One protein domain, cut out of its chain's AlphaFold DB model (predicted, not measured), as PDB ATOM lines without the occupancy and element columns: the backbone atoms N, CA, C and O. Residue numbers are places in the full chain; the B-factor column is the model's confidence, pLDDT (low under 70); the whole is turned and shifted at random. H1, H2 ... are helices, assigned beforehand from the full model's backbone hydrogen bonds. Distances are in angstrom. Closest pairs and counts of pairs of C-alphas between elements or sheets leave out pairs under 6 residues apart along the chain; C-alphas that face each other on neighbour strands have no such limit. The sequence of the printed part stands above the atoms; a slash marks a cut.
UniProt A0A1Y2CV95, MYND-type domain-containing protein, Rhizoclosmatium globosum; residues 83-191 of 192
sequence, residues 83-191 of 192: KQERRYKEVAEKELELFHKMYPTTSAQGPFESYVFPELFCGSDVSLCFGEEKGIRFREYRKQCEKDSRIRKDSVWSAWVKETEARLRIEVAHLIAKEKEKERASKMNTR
ATOM      1  N   LYS A  83       2.984  59.089  17.864       87.50
ATOM      2  CA  LYS A  83       3.068  58.472  19.194       87.50
ATOM      3  C   LYS A  83       1.697  58.053  19.739       87.50
ATOM      4  O   LYS A  83       1.577  56.977  20.319       87.50
ATOM      5  N   GLN A  84       0.683  58.896  19.582       88.31
ATOM      6  CA  GLN A  84      -0.684  58.606  20.006       88.31
ATOM      7  C   GLN A  84      -1.321  57.515  19.144       88.31
ATOM      8  O   GLN A  84      -2.039  56.677  19.681       88.31
ATOM      9  N   GLU A  85      -1.029  57.490  17.845       89.94
ATOM     10  CA  GLU A  85      -1.500  56.437  16.949       89.94
ATOM     11  C   GLU A  85      -0.885  55.077  17.299       89.94
ATOM     12  O   GLU A  85      -1.621  54.105  17.454       89.94
ATOM     13  N   ARG A  86       0.434  55.018  17.536       90.69
ATOM     14  CA  ARG A  86       1.096  53.795  18.020       90.69
ATOM     15  C   ARG A  86       0.474  53.286  19.316       90.69
ATOM     16  O   ARG A  86       0.104  52.123  19.395       90.69
ATOM     17  N   ARG A  87       0.281  54.171  20.302       91.31
ATOM     18  CA  ARG A  87      -0.361  53.808  21.577       91.31
ATOM     19  C   ARG A  87      -1.805  53.339  21.383       91.31
ATOM     20  O   ARG A  87      -2.271  52.475  22.112       91.31
ATOM     21  N   TYR A  88      -2.535  53.939  20.447       91.81
ATOM     22  CA  TYR A  88      -3.900  53.527  20.142       91.81
ATOM     23  C   TYR A  88      -3.932  52.113  19.550       91.81
ATOM     24  O   TYR A  88      -4.714  51.299  20.029       91.81
ATOM     25  N   LYS A  89      -3.061  51.828  18.573       92.06
ATOM     26  CA  LYS A  89      -2.920  50.505  17.946       92.06
ATOM     27  C   LYS A  89      -2.524  49.437  18.966       92.06
ATOM     28  O   LYS A  89      -3.219  48.439  19.074       92.06
ATOM     29  N   GLU A  90      -1.520  49.715  19.796       93.62
ATOM     30  CA  GLU A  90      -1.084  48.824  20.883       93.62
ATOM     31  C   GLU A  90      -2.232  48.483  21.850       93.62
ATOM     32  O   GLU A  90      -2.428  47.330  22.226       93.62
ATOM     33  N   VAL A  91      -3.025  49.483  22.249       94.81
ATOM     34  CA  VAL A  91      -4.182  49.259  23.127       94.81
ATOM     35  C   VAL A  91      -5.270  48.455  22.415       94.81
ATOM     36  O   VAL A  91      -5.832  47.558  23.029       94.81
ATOM     37  N   ALA A  92      -5.568  48.760  21.150       93.62
ATOM     38  CA  ALA A  92      -6.574  48.040  20.369       93.62
ATOM     39  C   ALA A  92      -6.206  46.558  20.180       93.62
ATOM     40  O   ALA A  92      -7.052  45.690  20.368       93.62
ATOM     41  N   GLU A  93      -4.939  46.263  19.877       93.62
ATOM     42  CA  GLU A  93      -4.430  44.893  19.748       93.62
ATOM     43  C   GLU A  93      -4.555  44.122  21.066       93.62
ATOM     44  O   GLU A  93      -5.100  43.022  21.083       93.62
ATOM     45  N   LYS A  94      -4.154  44.723  22.194       94.94
ATOM     46  CA  LYS A  94      -4.304  44.090  23.516       94.94
ATOM     47  C   LYS A  94      -5.767  43.892  23.922       94.94
ATOM     48  O   LYS A  94      -6.087  42.882  24.544       94.94
ATOM     49  N   GLU A  95      -6.652  44.842  23.602       95.31
ATOM     50  CA  GLU A  95      -8.102  44.686  23.810       95.31
ATOM     51  C   GLU A  95      -8.629  43.481  23.024       95.31
ATOM     52  O   GLU A  95      -9.367  42.674  23.582       95.31
ATOM     53  N   LEU A  96      -8.208  43.328  21.765       92.75
ATOM     54  CA  LEU A  96      -8.603  42.211  20.910       92.75
ATOM     55  C   LEU A  96      -8.076  40.862  21.416       92.75
ATOM     56  O   LEU A  96      -8.835  39.902  21.529       92.75
ATOM     57  N   GLU A  97      -6.793  40.784  21.769       92.44
ATOM     58  CA  GLU A  97      -6.189  39.566  22.322       92.44
ATOM     59  C   GLU A  97      -6.888  39.116  23.610       92.44
ATOM     60  O   GLU A  97      -7.208  37.936  23.778       92.44
ATOM     61  N   LEU A  98      -7.155  40.054  24.523       94.25
ATOM     62  CA  LEU A  98      -7.872  39.754  25.759       94.25
ATOM     63  C   LEU A  98      -9.322  39.365  25.504       94.25
ATOM     64  O   LEU A  98      -9.820  38.461  26.172       94.25
ATOM     65  N   PHE A  99      -9.982  40.007  24.542       93.31
ATOM     66  CA  PHE A  99     -11.337  39.649  24.158       93.31
ATOM     67  C   PHE A  99     -11.403  38.201  23.664       93.31
ATOM     68  O   PHE A  99     -12.164  37.419  24.222       93.31
ATOM     69  N   HIS A 100     -10.536  37.799  22.729       90.81
ATOM     70  CA  HIS A 100     -10.469  36.408  22.260       90.81
ATOM     71  C   HIS A 100     -10.086  35.419  23.366       90.81
ATOM     72  O   HIS A 100     -10.536  34.275  23.367       90.81
ATOM     73  N   LYS A 101      -9.269  35.843  24.337       92.06
ATOM     74  CA  LYS A 101      -8.938  35.017  25.504       92.06
ATOM     75  C   LYS A 101     -10.134  34.825  26.441       92.06
ATOM     76  O   LYS A 101     -10.278  33.756  27.029       92.06
ATOM     77  N   MET A 102     -10.952  35.860  26.628       90.44
ATOM     78  CA  MET A 102     -12.149  35.820  27.473       90.44
ATOM     79  C   MET A 102     -13.311  35.092  26.794       90.44
ATOM     80  O   MET A 102     -14.065  34.389  27.466       90.44
ATOM     81  N   TYR A 103     -13.427  35.257  25.480       88.00
ATOM     82  CA  TYR A 103     -14.513  34.760  24.645       88.00
ATOM     83  C   TYR A 103     -13.931  33.982  23.461       88.00
ATOM     84  O   TYR A 103     -13.898  34.482  22.335       88.00
ATOM     85  N   PRO A 104     -13.414  32.767  23.703       82.94
ATOM     86  CA  PRO A 104     -12.807  31.972  22.650       82.94
ATOM     87  C   PRO A 104     -13.849  31.598  21.595       82.94
ATOM     88  O   PRO A 104     -14.820  30.894  21.876       82.94
ATOM     89  N   THR A 105     -13.627  32.039  20.360       71.81
ATOM     90  CA  THR A 105     -14.393  31.601  19.194       71.81
ATOM     91  C   THR A 105     -13.926  30.210  18.789       71.81
ATOM     92  O   THR A 105     -12.772  30.024  18.395       71.81
ATOM     93  N   THR A 106     -14.805  29.213  18.873       70.31
ATOM     94  CA  THR A 106     -14.527  27.912  18.259       70.31
ATOM     95  C   THR A 106     -14.870  27.981  16.773       70.31
ATOM     96  O   THR A 106     -15.854  28.606  16.382       70.31
ATOM     97  N   SER A 107     -14.089  27.299  15.928       62.44
ATOM     98  CA  SER A 107     -14.337  27.224  14.476       62.44
ATOM     99  C   SER A 107     -15.753  26.743  14.119       62.44
ATOM    100  O   SER A 107     -16.188  26.954  12.991       62.44
ATOM    101  N   ALA A 108     -16.454  26.083  15.044       62.28
ATOM    102  CA  ALA A 108     -17.797  25.557  14.840       62.28
ATOM    103  C   ALA A 108     -18.923  26.545  15.209       62.28
ATOM    104  O   ALA A 108     -20.058  26.321  14.804       62.28
ATOM    105  N   GLN A 109     -18.643  27.602  15.982       62.50
ATOM    106  CA  GLN A 109     -19.673  28.469  16.584       62.50
ATOM    107  C   GLN A 109     -19.671  29.910  16.048       62.50
ATOM    108  O   GLN A 109     -20.578  30.669  16.372       62.50
ATOM    109  N   GLY A 110     -18.701  30.274  15.200       67.81
ATOM    110  CA  GLY A 110     -18.578  31.631  14.657       67.81
ATOM    111  C   GLY A 110     -18.133  32.665  15.706       67.81
ATOM    112  O   GLY A 110     -17.666  32.286  16.785       67.81
ATOM    113  N   PRO A 111     -18.228  33.973  15.395       72.81
ATOM    114  CA  PRO A 111     -17.948  35.055  16.340       72.81
ATOM    115  C   PRO A 111     -18.806  34.941  17.608       72.81
ATOM    116  O   PRO A 111     -19.997  34.630  17.521       72.81
ATOM    117  N   PHE A 112     -18.234  35.222  18.781       78.00
ATOM    118  CA  PHE A 112     -18.918  35.054  20.071       78.00
ATOM    119  C   PHE A 112     -20.252  35.811  20.128       78.00
ATOM    120  O   PHE A 112     -21.255  35.278  20.595       78.00
ATOM    121  N   GLU A 113     -20.294  37.028  19.600       71.25
ATOM    122  CA  GLU A 113     -21.483  37.877  19.576       71.25
ATOM    123  C   GLU A 113     -22.592  37.297  18.700       71.25
ATOM    124  O   GLU A 113     -23.763  37.384  19.065       71.25
ATOM    125  N   SER A 114     -22.234  36.632  17.598       69.62
ATOM    126  CA  SER A 114     -23.202  35.932  16.746       69.62
ATOM    127  C   SER A 114     -23.802  34.699  17.427       69.62
ATOM    128  O   SER A 114     -24.948  34.344  17.161       69.62
ATOM    129  N   TYR A 115     -23.057  34.085  18.351       74.19
ATOM    130  CA  TYR A 115     -23.523  32.959  19.153       74.19
ATOM    131  C   TYR A 115     -24.373  33.399  20.353       74.19
ATOM    132  O   TYR A 115     -25.401  32.788  20.636       74.19
ATOM    133  N   VAL A 116     -23.963  34.453  21.064       77.12
ATOM    134  CA  VAL A 116     -24.640  34.914  22.291       77.12
ATOM    135  C   VAL A 116     -25.836  35.815  22.001       77.12
ATOM    136  O   VAL A 116     -26.816  35.783  22.743       77.12
ATOM    137  N   PHE A 117     -25.794  36.582  20.914       80.12
ATOM    138  CA  PHE A 117     -26.858  37.501  20.520       80.12
ATOM    139  C   PHE A 117     -27.304  37.248  19.073       80.12
ATOM    140  O   PHE A 117     -27.267  38.159  18.239       80.12
ATOM    141  N   PRO A 118     -27.752  36.024  18.745       78.19
ATOM    142  CA  PRO A 118     -28.066  35.652  17.372       78.19
ATOM    143  C   PRO A 118     -29.141  36.556  16.766       78.19
ATOM    144  O   PRO A 118     -29.045  36.886  15.600       78.19
ATOM    145  N   GLU A 119     -30.118  37.051  17.527       74.38
ATOM    146  CA  GLU A 119     -31.158  37.951  16.994       74.38
ATOM    147  C   GLU A 119     -30.655  39.362  16.648       74.38
ATOM    148  O   GLU A 119     -31.263  40.067  15.840       74.38
ATOM    149  N   LEU A 120     -29.541  39.778  17.251       74.19
ATOM    150  CA  LEU A 120     -28.936  41.091  17.028       74.19
ATOM    151  C   LEU A 120     -27.902  41.064  15.900       74.19
ATOM    152  O   LEU A 120     -27.738  42.064  15.205       74.19
ATOM    153  N   PHE A 121     -27.242  39.919  15.713       75.75
ATOM    154  CA  PHE A 121     -26.146  39.737  14.759       75.75
ATOM    155  C   PHE A 121     -26.450  38.669  13.689       75.75
ATOM    156  O   PHE A 121     -25.544  38.231  12.981       75.75
ATOM    157  N   CYS A 122     -27.711  38.235  13.534       57.75
ATOM    158  CA  CYS A 122     -28.096  37.329  12.452       57.75
ATOM    159  C   CYS A 122     -28.101  38.054  11.104       57.75
ATOM    160  O   CYS A 122     -28.655  39.141  10.948       57.75
ATOM    161  N   GLY A 123     -27.520  37.386  10.106       55.53
ATOM    162  CA  GLY A 123     -27.519  37.831   8.717       55.53
ATOM    163  C   GLY A 123     -26.223  38.511   8.305       55.53
ATOM    164  O   GLY A 123     -26.217  39.716   8.131       55.53
ATOM    165  N   SER A 124     -25.162  37.722   8.088       52.00
ATOM    166  CA  SER A 124     -23.954  38.010   7.276       52.00
ATOM    167  C   SER A 124     -23.160  39.305   7.507       52.00
ATOM    168  O   SER A 124     -22.057  39.413   6.975       52.00
ATOM    169  N   ASP A 125     -23.645  40.260   8.296       58.09
ATOM    170  CA  ASP A 125     -22.971  41.520   8.578       58.09
ATOM    171  C   ASP A 125     -22.001  41.321   9.743       58.09
ATOM    172  O   ASP A 125     -22.141  41.848  10.847       58.09
ATOM    173  N   VAL A 126     -20.994  40.488   9.468       59.41
ATOM    174  CA  VAL A 126     -19.836  40.246  10.334       59.41
ATOM    175  C   VAL A 126     -19.089  41.544  10.662       59.41
ATOM    176  O   VAL A 126     -18.342  41.585  11.635       59.41
ATOM    177  N   SER A 127     -19.349  42.637   9.930       60.91
ATOM    178  CA  SER A 127     -18.804  43.965  10.218       60.91
ATOM    179  C   SER A 127     -19.206  44.505  11.597       60.91
ATOM    180  O   SER A 127     -18.566  45.436  12.082       60.91
ATOM    181  N   LEU A 128     -20.246  43.949  12.229       68.62
ATOM    182  CA  LEU A 128     -20.688  44.313  13.578       68.62
ATOM    183  C   LEU A 128     -20.149  43.382  14.678       68.62
ATOM    184  O   LEU A 128     -20.590  43.494  15.822       68.62
ATOM    185  N   CYS A 129     -19.209  42.482  14.380       77.12
ATOM    186  CA  CYS A 129     -18.534  41.640  15.374       77.12
ATOM    187  C   CYS A 129     -17.189  42.255  15.783       77.12
ATOM    188  O   CYS A 129     -16.442  42.763  14.941       77.12
ATOM    189  N   PHE A 130     -16.847  42.216  17.074       78.12
ATOM    190  CA  PHE A 130     -15.548  42.719  17.504       78.12
ATOM    191  C   PHE A 130     -14.448  41.741  17.079       78.12
ATOM    192  O   PHE A 130     -14.486  40.566  17.427       78.12
ATOM    193  N   GLY A 131     -13.452  42.236  16.339       69.56
ATOM    194  CA  GLY A 131     -12.284  41.451  15.925       69.56
ATOM    195  C   GLY A 131     -12.174  41.137  14.436       69.56
ATOM    196  O   GLY A 131     -11.110  40.694  14.008       69.56
ATOM    197  N   GLU A 132     -13.201  41.443  13.640       69.75
ATOM    198  CA  GLU A 132     -13.133  41.347  12.173       69.75
ATOM    199  C   GLU A 132     -12.294  42.495  11.575       69.75
ATOM    200  O   GLU A 132     -11.434  42.276  10.719       69.75
ATOM    201  N   GLU A 133     -12.451  43.723  12.086       69.38
ATOM    202  CA  GLU A 133     -11.615  44.865  11.703       69.38
ATOM    203  C   GLU A 133     -10.435  45.034  12.675       69.38
ATOM    204  O   GLU A 133     -10.590  45.405  13.843       69.38
ATOM    205  N   LYS A 134      -9.211  44.778  12.197       73.06
ATOM    206  CA  LYS A 134      -8.002  45.002  13.000       73.06
ATOM    207  C   LYS A 134      -7.816  46.490  13.295       73.06
ATOM    208  O   LYS A 134      -7.835  47.326  12.397       73.06
ATOM    209  N   GLY A 135      -7.512  46.804  14.553       80.44
ATOM    210  CA  GLY A 135      -7.063  48.138  14.952       80.44
ATOM    211  C   GLY A 135      -8.164  49.086  15.421       80.44
ATOM    212  O   GLY A 135      -7.860  50.245  15.708       80.44
ATOM    213  N   ILE A 136      -9.410  48.631  15.572       89.25
ATOM    214  CA  ILE A 136     -10.432  49.383  16.310       89.25
ATOM    215  C   ILE A 136     -10.377  49.041  17.802       89.25
ATOM    216  O   ILE A 136     -10.100  47.911  18.194       89.25
ATOM    217  N   ARG A 137     -10.641  50.029  18.658       93.12
ATOM    218  CA  ARG A 137     -10.802  49.792  20.098       93.12
ATOM    219  C   ARG A 137     -12.197  49.274  20.412       93.12
ATOM    220  O   ARG A 137     -13.158  49.696  19.769       93.12
ATOM    221  N   PHE A 138     -12.334  48.497  21.484       93.12
ATOM    222  CA  PHE A 138     -13.623  47.942  21.921       93.12
ATOM    223  C   PHE A 138     -14.680  49.031  22.177       93.12
ATOM    224  O   PHE A 138     -15.863  48.879  21.881       93.12
ATOM    225  N   ARG A 139     -14.245  50.201  22.664       92.31
ATOM    226  CA  ARG A 139     -15.119  51.374  22.826       92.31
ATOM    227  C   ARG A 139     -15.737  51.841  21.507       92.31
ATOM    228  O   ARG A 139     -16.871  52.312  21.502       92.31
ATOM    229  N   GLU A 140     -14.961  51.815  20.427       91.50
ATOM    230  CA  GLU A 140     -15.418  52.287  19.122       91.50
ATOM    231  C   GLU A 140     -16.348  51.262  18.482       91.50
ATOM    232  O   GLU A 140     -17.424  51.634  18.029       91.50
ATOM    233  N   TYR A 141     -15.998  49.981  18.594       90.38
ATOM    234  CA  TYR A 141     -16.890  48.865  18.297       90.38
ATOM    235  C   TYR A 141     -18.272  49.034  18.950       90.38
ATOM    236  O   TYR A 141     -19.284  49.113  18.256       90.38
ATOM    237  N   ARG A 142     -18.323  49.237  20.276       91.69
ATOM    238  CA  ARG A 142     -19.586  49.462  20.997       91.69
ATOM    239  C   ARG A 142     -20.395  50.616  20.403       91.69
ATOM    240  O   ARG A 142     -21.598  50.484  20.211       91.69
ATOM    241  N   LYS A 143     -19.752  51.753  20.119       90.31
ATOM    242  CA  LYS A 143     -20.436  52.916  19.533       90.31
ATOM    243  C   LYS A 143     -20.984  52.629  18.140       90.31
ATOM    244  O   LYS A 143     -22.021  53.181  17.790       90.31
ATOM    245  N   GLN A 144     -20.278  51.834  17.334       88.75
ATOM    246  CA  GLN A 144     -20.761  51.424  16.018       88.75
ATOM    247  C   GLN A 144     -22.023  50.571  16.166       88.75
ATOM    248  O   GLN A 144     -23.032  50.892  15.545       88.75
ATOM    249  N   CYS A 145     -22.015  49.591  17.071       86.38
ATOM    250  CA  CYS A 145     -23.187  48.774  17.379       86.38
ATOM    251  C   CYS A 145     -24.365  49.598  17.940       86.38
ATOM    252  O   CYS A 145     -25.507  49.381  17.552       86.38
ATOM    253  N   GLU A 146     -24.110  50.604  18.785       88.94
ATOM    254  CA  GLU A 146     -25.141  51.506  19.338       88.94
ATOM    255  C   GLU A 146     -25.844  52.381  18.274       88.94
ATOM    256  O   GLU A 146     -26.878  52.992  18.570       88.94
ATOM    257  N   LYS A 147     -25.321  52.454  17.039       87.75
ATOM    258  CA  LYS A 147     -26.029  53.086  15.912       87.75
ATOM    259  C   LYS A 147     -27.220  52.244  15.449       87.75
ATOM    260  O   LYS A 147     -28.202  52.819  14.980       87.75
ATOM    261  N   ASP A 148     -27.168  50.921  15.613       84.75
ATOM    262  CA  ASP A 148     -28.309  50.048  15.348       84.75
ATOM    263  C   ASP A 148     -29.315  50.149  16.503       84.75
ATOM    264  O   ASP A 148     -29.031  49.875  17.673       84.75
ATOM    265  N   SER A 149     -30.536  50.560  16.166       86.50
ATOM    266  CA  SER A 149     -31.602  50.756  17.145       86.50
ATOM    267  C   SER A 149     -32.057  49.471  17.847       86.50
ATOM    268  O   SER A 149     -32.571  49.575  18.963       86.50
ATOM    269  N   ARG A 150     -31.872  48.294  17.229       87.25
ATOM    270  CA  ARG A 150     -32.168  46.980  17.820       87.25
ATOM    271  C   ARG A 150     -31.179  46.693  18.940       87.25
ATOM    272  O   ARG A 150     -31.588  46.501  20.079       87.25
ATOM    273  N   ILE A 151     -29.889  46.806  18.625       85.88
ATOM    274  CA  ILE A 151     -28.790  46.565  19.564       85.88
ATOM    275  C   ILE A 151     -28.850  47.554  20.732       85.88
ATOM    276  O   ILE A 151     -28.805  47.160  21.894       85.88
ATOM    277  N   ARG A 152     -29.038  48.846  20.443       87.94
ATOM    278  CA  ARG A 152     -29.098  49.895  21.473       87.94
ATOM    279  C   ARG A 152     -30.229  49.697  22.488       87.94
ATOM    280  O   ARG A 152     -30.112  50.153  23.623       87.94
ATOM    281  N   LYS A 153     -31.353  49.105  22.077       89.94
ATOM    282  CA  LYS A 153     -32.507  48.863  22.960       89.94
ATOM    283  C   LYS A 153     -32.381  47.563  23.748       89.94
ATOM    284  O   LYS A 153     -33.111  47.390  24.723       89.94
ATOM    285  N   ASP A 154     -31.477  46.674  23.352       91.69
ATOM    286  CA  ASP A 154     -31.275  45.411  24.036       91.69
ATOM    287  C   ASP A 154     -30.535  45.629  25.361       91.69
ATOM    288  O   ASP A 154     -29.375  46.052  25.415       91.69
ATOM    289  N   SER A 155     -31.242  45.373  26.460       91.75
ATOM    290  CA  SER A 155     -30.711  45.583  27.808       91.75
ATOM    291  C   SER A 155     -29.619  44.579  28.189       91.75
ATOM    292  O   SER A 155     -28.708  44.940  28.936       91.75
ATOM    293  N   VAL A 156     -29.670  43.356  27.650       91.94
ATOM    294  CA  VAL A 156     -28.718  42.282  27.955       91.94
ATOM    295  C   VAL A 156     -27.396  42.564  27.255       91.94
ATOM    296  O   VAL A 156     -26.353  42.598  27.910       91.94
ATOM    297  N   TRP A 157     -27.439  42.867  25.957       92.19
ATOM    298  CA  TRP A 157     -26.276  43.300  25.191       92.19
ATOM    299  C   TRP A 157     -25.675  44.573  25.783       92.19
ATOM    300  O   TRP A 157     -24.467  44.642  26.004       92.19
ATOM    301  N   SER A 158     -26.510  45.559  26.133       90.25
ATOM    302  CA  SER A 158     -26.050  46.816  26.737       90.25
ATOM    303  C   SER A 158     -25.343  46.613  28.079       90.25
ATOM    304  O   SER A 158     -24.387  47.329  28.384       90.25
ATOM    305  N   ALA A 159     -25.811  45.676  28.906       91.88
ATOM    306  CA  ALA A 159     -25.156  45.332  30.164       91.88
ATOM    307  C   ALA A 159     -23.837  44.590  29.910       91.88
ATOM    308  O   ALA A 159     -22.794  44.999  30.426       91.88
ATOM    309  N   TRP A 160     -23.870  43.564  29.057       94.00
ATOM    310  CA  TRP A 160     -22.697  42.777  28.683       94.00
ATOM    311  C   TRP A 160     -21.586  43.648  28.092       94.00
ATOM    312  O   TRP A 160     -20.448  43.578  28.545       94.00
ATOM    313  N   VAL A 161     -21.896  44.521  27.132       93.56
ATOM    314  CA  VAL A 161     -20.879  45.332  26.449       93.56
ATOM    315  C   VAL A 161     -20.232  46.349  27.391       93.56
ATOM    316  O   VAL A 161     -19.039  46.622  27.278       93.56
ATOM    317  N   LYS A 162     -20.983  46.894  28.360       92.44
ATOM    318  CA  LYS A 162     -20.438  47.805  29.379       92.44
ATOM    319  C   LYS A 162     -19.496  47.077  30.330       92.44
ATOM    320  O   LYS A 162     -18.421  47.601  30.619       92.44
ATOM    321  N   GLU A 163     -19.886  45.888  30.785       94.62
ATOM    322  CA  GLU A 163     -19.065  45.055  31.666       94.62
ATOM    323  C   GLU A 163     -17.784  44.601  30.957       94.62
ATOM    324  O   GLU A 163     -16.679  44.788  31.465       94.62
ATOM    325  N   THR A 164     -17.914  44.096  29.729       93.69
ATOM    326  CA  THR A 164     -16.779  43.695  28.893       93.69
ATOM    327  C   THR A 164     -15.836  44.865  28.635       93.69
ATOM    328  O   THR A 164     -14.626  44.732  28.818       93.69
ATOM    329  N   GLU A 165     -16.361  46.045  28.287       94.69
ATOM    330  CA  GLU A 165     -15.540  47.240  28.089       94.69
ATOM    331  C   GLU A 165     -14.792  47.642  29.370       94.69
ATOM    332  O   GLU A 165     -13.605  47.979  29.313       94.69
ATOM    333  N   ALA A 166     -15.461  47.622  30.527       94.06
ATOM    334  CA  ALA A 166     -14.840  47.946  31.808       94.06
ATOM    335  C   ALA A 166     -13.710  46.964  32.143       94.06
ATOM    336  O   ALA A 166     -12.600  47.388  32.482       94.06
ATOM    337  N   ARG A 167     -13.962  45.665  31.965       95.19
ATOM    338  CA  ARG A 167     -12.984  44.606  32.204       95.19
ATOM    339  C   ARG A 167     -11.771  44.722  31.283       95.19
ATOM    340  O   ARG A 167     -10.643  44.719  31.773       95.19
ATOM    341  N   LEU A 168     -11.980  44.911  29.978       94.50
ATOM    342  CA  LEU A 168     -10.891  45.108  29.015       94.50
ATOM    343  C   LEU A 168     -10.043  46.336  29.363       94.50
ATOM    344  O   LEU A 168      -8.816  46.263  29.341       94.50
ATOM    345  N   ARG A 169     -10.664  47.460  29.745       93.69
ATOM    346  CA  ARG A 169      -9.926  48.673  30.140       93.69
ATOM    347  C   ARG A 169      -8.991  48.431  31.326       93.69
ATOM    348  O   ARG A 169      -7.871  48.940  31.307       93.69
ATOM    349  N   ILE A 170      -9.445  47.693  32.341       95.25
ATOM    350  CA  ILE A 170      -8.650  47.381  33.539       95.25
ATOM    351  C   ILE A 170      -7.500  46.435  33.179       95.25
ATOM    352  O   ILE A 170      -6.340  46.739  33.457       95.25
ATOM    353  N   GLU A 171      -7.800  45.327  32.505       95.94
ATOM    354  CA  GLU A 171      -6.803  44.308  32.163       95.94
ATOM    355  C   GLU A 171      -5.725  44.844  31.212       95.94
ATOM    356  O   GLU A 171      -4.531  44.656  31.450       95.94
ATOM    357  N   VAL A 172      -6.105  45.606  30.180       96.12
ATOM    358  CA  VAL A 172      -5.131  46.235  29.274       96.12
ATOM    359  C   VAL A 172      -4.244  47.234  30.018       96.12
ATOM    360  O   VAL A 172      -3.037  47.293  29.766       96.12
ATOM    361  N   ALA A 173      -4.798  48.001  30.964       93.69
ATOM    362  CA  ALA A 173      -4.005  48.918  31.777       93.69
ATOM    363  C   ALA A 173      -2.971  48.172  32.637       93.69
ATOM    364  O   ALA A 173      -1.810  48.588  32.680       93.69
ATOM    365  N   HIS A 174      -3.359  47.054  33.261       96.00
ATOM    366  CA  HIS A 174      -2.445  46.202  34.024       96.00
ATOM    367  C   HIS A 174      -1.340  45.599  33.150       96.00
ATOM    368  O   HIS A 174      -0.171  45.627  33.537       96.00
ATOM    369  N   LEU A 175      -1.675  45.099  31.956       95.00
ATOM    370  CA  LEU A 175      -0.689  44.538  31.029       95.00
ATOM    371  C   LEU A 175       0.353  45.578  30.605       95.00
ATOM    372  O   LEU A 175       1.552  45.328  30.719       95.00
ATOM    373  N   ILE A 176      -0.098  46.766  30.195       92.62
ATOM    374  CA  ILE A 176       0.796  47.856  29.786       92.62
ATOM    375  C   ILE A 176       1.674  48.318  30.958       92.62
ATOM    376  O   ILE A 176       2.845  48.653  30.767       92.62
ATOM    377  N   ALA A 177       1.136  48.363  32.181       94.12
ATOM    378  CA  ALA A 177       1.921  48.702  33.367       94.12
ATOM    379  C   ALA A 177       3.033  47.668  33.616       94.12
ATOM    380  O   ALA A 177       4.200  48.042  33.740       94.12
ATOM    381  N   LYS A 178       2.687  46.377  33.579       96.19
ATOM    382  CA  LYS A 178       3.622  45.262  33.774       96.19
ATOM    383  C   LYS A 178       4.735  45.238  32.723       96.19
ATOM    384  O   LYS A 178       5.884  44.937  33.036       96.19
ATOM    385  N   GLU A 179       4.420  45.547  31.469       94.81
ATOM    386  CA  GLU A 179       5.417  45.635  30.394       94.81
ATOM    387  C   GLU A 179       6.392  46.792  30.618       94.81
ATOM    388  O   GLU A 179       7.604  46.598  30.539       94.81
ATOM    389  N   LYS A 180       5.895  47.967  31.018       93.56
ATOM    390  CA  LYS A 180       6.754  49.115  31.350       93.56
ATOM    391  C   LYS A 180       7.685  48.841  32.523       93.56
ATOM    392  O   LYS A 180       8.816  49.323  32.527       93.56
ATOM    393  N   GLU A 181       7.230  48.099  33.528       95.75
ATOM    394  CA  GLU A 181       8.076  47.675  34.646       95.75
ATOM    395  C   GLU A 181       9.200  46.749  34.175       95.75
ATOM    396  O   GLU A 181      10.363  46.982  34.507       95.75
ATOM    397  N   LYS A 182       8.884  45.763  33.325       95.50
ATOM    398  CA  LYS A 182       9.885  44.873  32.717       95.50
ATOM    399  C   LYS A 182      10.901  45.637  31.871       95.50
ATOM    400  O   LYS A 182      12.098  45.384  31.981       95.50
ATOM    401  N   GLU A 183      10.455  46.600  31.067       94.06
ATOM    402  CA  GLU A 183      11.350  47.453  30.281       94.06
ATOM    403  C   GLU A 183      12.284  48.286  31.166       94.06
ATOM    404  O   GLU A 183      13.465  48.440  30.850       94.06
ATOM    405  N   ARG A 184      11.774  48.837  32.275       95.00
ATOM    406  CA  ARG A 184      12.583  49.590  33.245       95.00
ATOM    407  C   ARG A 184      13.629  48.692  33.903       95.00
ATOM    408  O   ARG A 184      14.792  49.083  33.952       95.00
ATOM    409  N   ALA A 185      13.237  47.495  34.339       94.88
ATOM    410  CA  ALA A 185      14.148  46.518  34.931       94.88
ATOM    411  C   ALA A 185      15.243  46.082  33.940       94.88
ATOM    412  O   ALA A 185      16.421  46.059  34.288       94.88
ATOM    413  N   SER A 186      14.876  45.822  32.680       94.06
ATOM    414  CA  SER A 186      15.832  45.468  31.625       94.06
ATOM    415  C   SER A 186      16.845  46.589  31.363       94.06
ATOM    416  O   SER A 186      18.042  46.320  31.309       94.06
ATOM    417  N   LYS A 187      16.397  47.850  31.295       93.12
ATOM    418  CA  LYS A 187      17.278  49.020  31.109       93.12
ATOM    419  C   LYS A 187      18.215  49.278  32.289       93.12
ATOM    420  O   LYS A 187      19.268  49.877  32.095       93.12
ATOM    421  N   MET A 188      17.830  48.885  33.503       91.75
ATOM    422  CA  MET A 188      18.716  48.959  34.669       91.75
ATOM    423  C   MET A 188      19.814  47.895  34.598       91.75
ATOM    424  O   MET A 188      20.961  48.202  34.894       91.75
ATOM    425  N   ASN A 189      19.481  46.681  34.150       87.25
ATOM    426  CA  ASN A 189      20.434  45.573  34.067       87.25
ATOM    427  C   ASN A 189      21.468  45.727  32.938       87.25
ATOM    428  O   ASN A 189      22.564  45.204  33.047       87.25
ATOM    429  N   THR A 190      21.150  46.443  31.854       87.94
ATOM    430  CA  THR A 190      22.099  46.692  30.747       87.94
ATOM    431  C   THR A 190      23.061  47.853  31.000       87.94
ATOM    432  O   THR A 190      23.917  48.131  30.164       87.94
ATOM    433  N   ARG A 191      22.883  48.575  32.110       78.56
ATOM    434  CA  ARG A 191      23.673  49.758  32.473       78.56
ATOM    435  C   ARG A 191      24.654  49.489  33.624       78.56
ATOM    436  O   ARG A 191      25.390  50.407  33.984       78.56
TER     437      ARG A 191
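AT A GLANCE: This is residues 83 to 191 of the 192 residues of the protein "MYND-type domain-containing protein" of Rhizoclosmatium globosum (UniProt A0A1Y2CV95). What does one see first? One long helix, H6, makes the longest axis and H1 crosses it; with the short helices H2 to H5 and their loops they form a body, from which residues 177 to 191 stick out as an arm. What is it made of? The printed part has 109 residues with six named helices, H1 to H6 in chain order, and no named strand: all helix. How large is it? It is loose, with a radius of gyration of the C-alphas of 16.5 A and spans of 58 by 28 by 22 A.

HOW THE PARTS SIT: What touches the hub, H6, residues 155 to 189? H1, residues 83 to 102, touches it with residues 91 to 99 alone, closest at the C-alphas of Glu 95 and Leu 168, 5.9 A, at a steep tilt of 62 degrees, opposite ways. H4, residues 138 to 145, only just touches it, with 3 pairs of C-alphas within 8 A, the closest those of Phe 138 and Glu 165, 6.5 A. H5, residues 149 to 153, touches it only at the corner, and only just, the closest C-alphas being those of Arg 152 and Ser 158, 6.8 A. Where are H2, residues 112 to 116, and H3, residues 118 to 121? Both are apart from H6. How are the backbones? In H1, H2, H4, H5 and H6 every O i to N i+4 pair is within hydrogen-bond range; H3 is too short for such a pair.

IN THESE COORDINATES: Where does H1 begin? C-alpha 83 is at (3.068, 58.472, 19.194), and H1 is 28.5 A long. Where does H6 end? C-alpha 189 is at (20.434, 45.573, 34.067), 51.5 A from C-alpha 155.

THE WHOLE: Is there a cut? The printed part has no cut. Which link is long? H3 to H4, residues 122 to 137. Where is confidence low? Residues 107 to 110, 114, 122 to 128 and 131 to 133 are under 70.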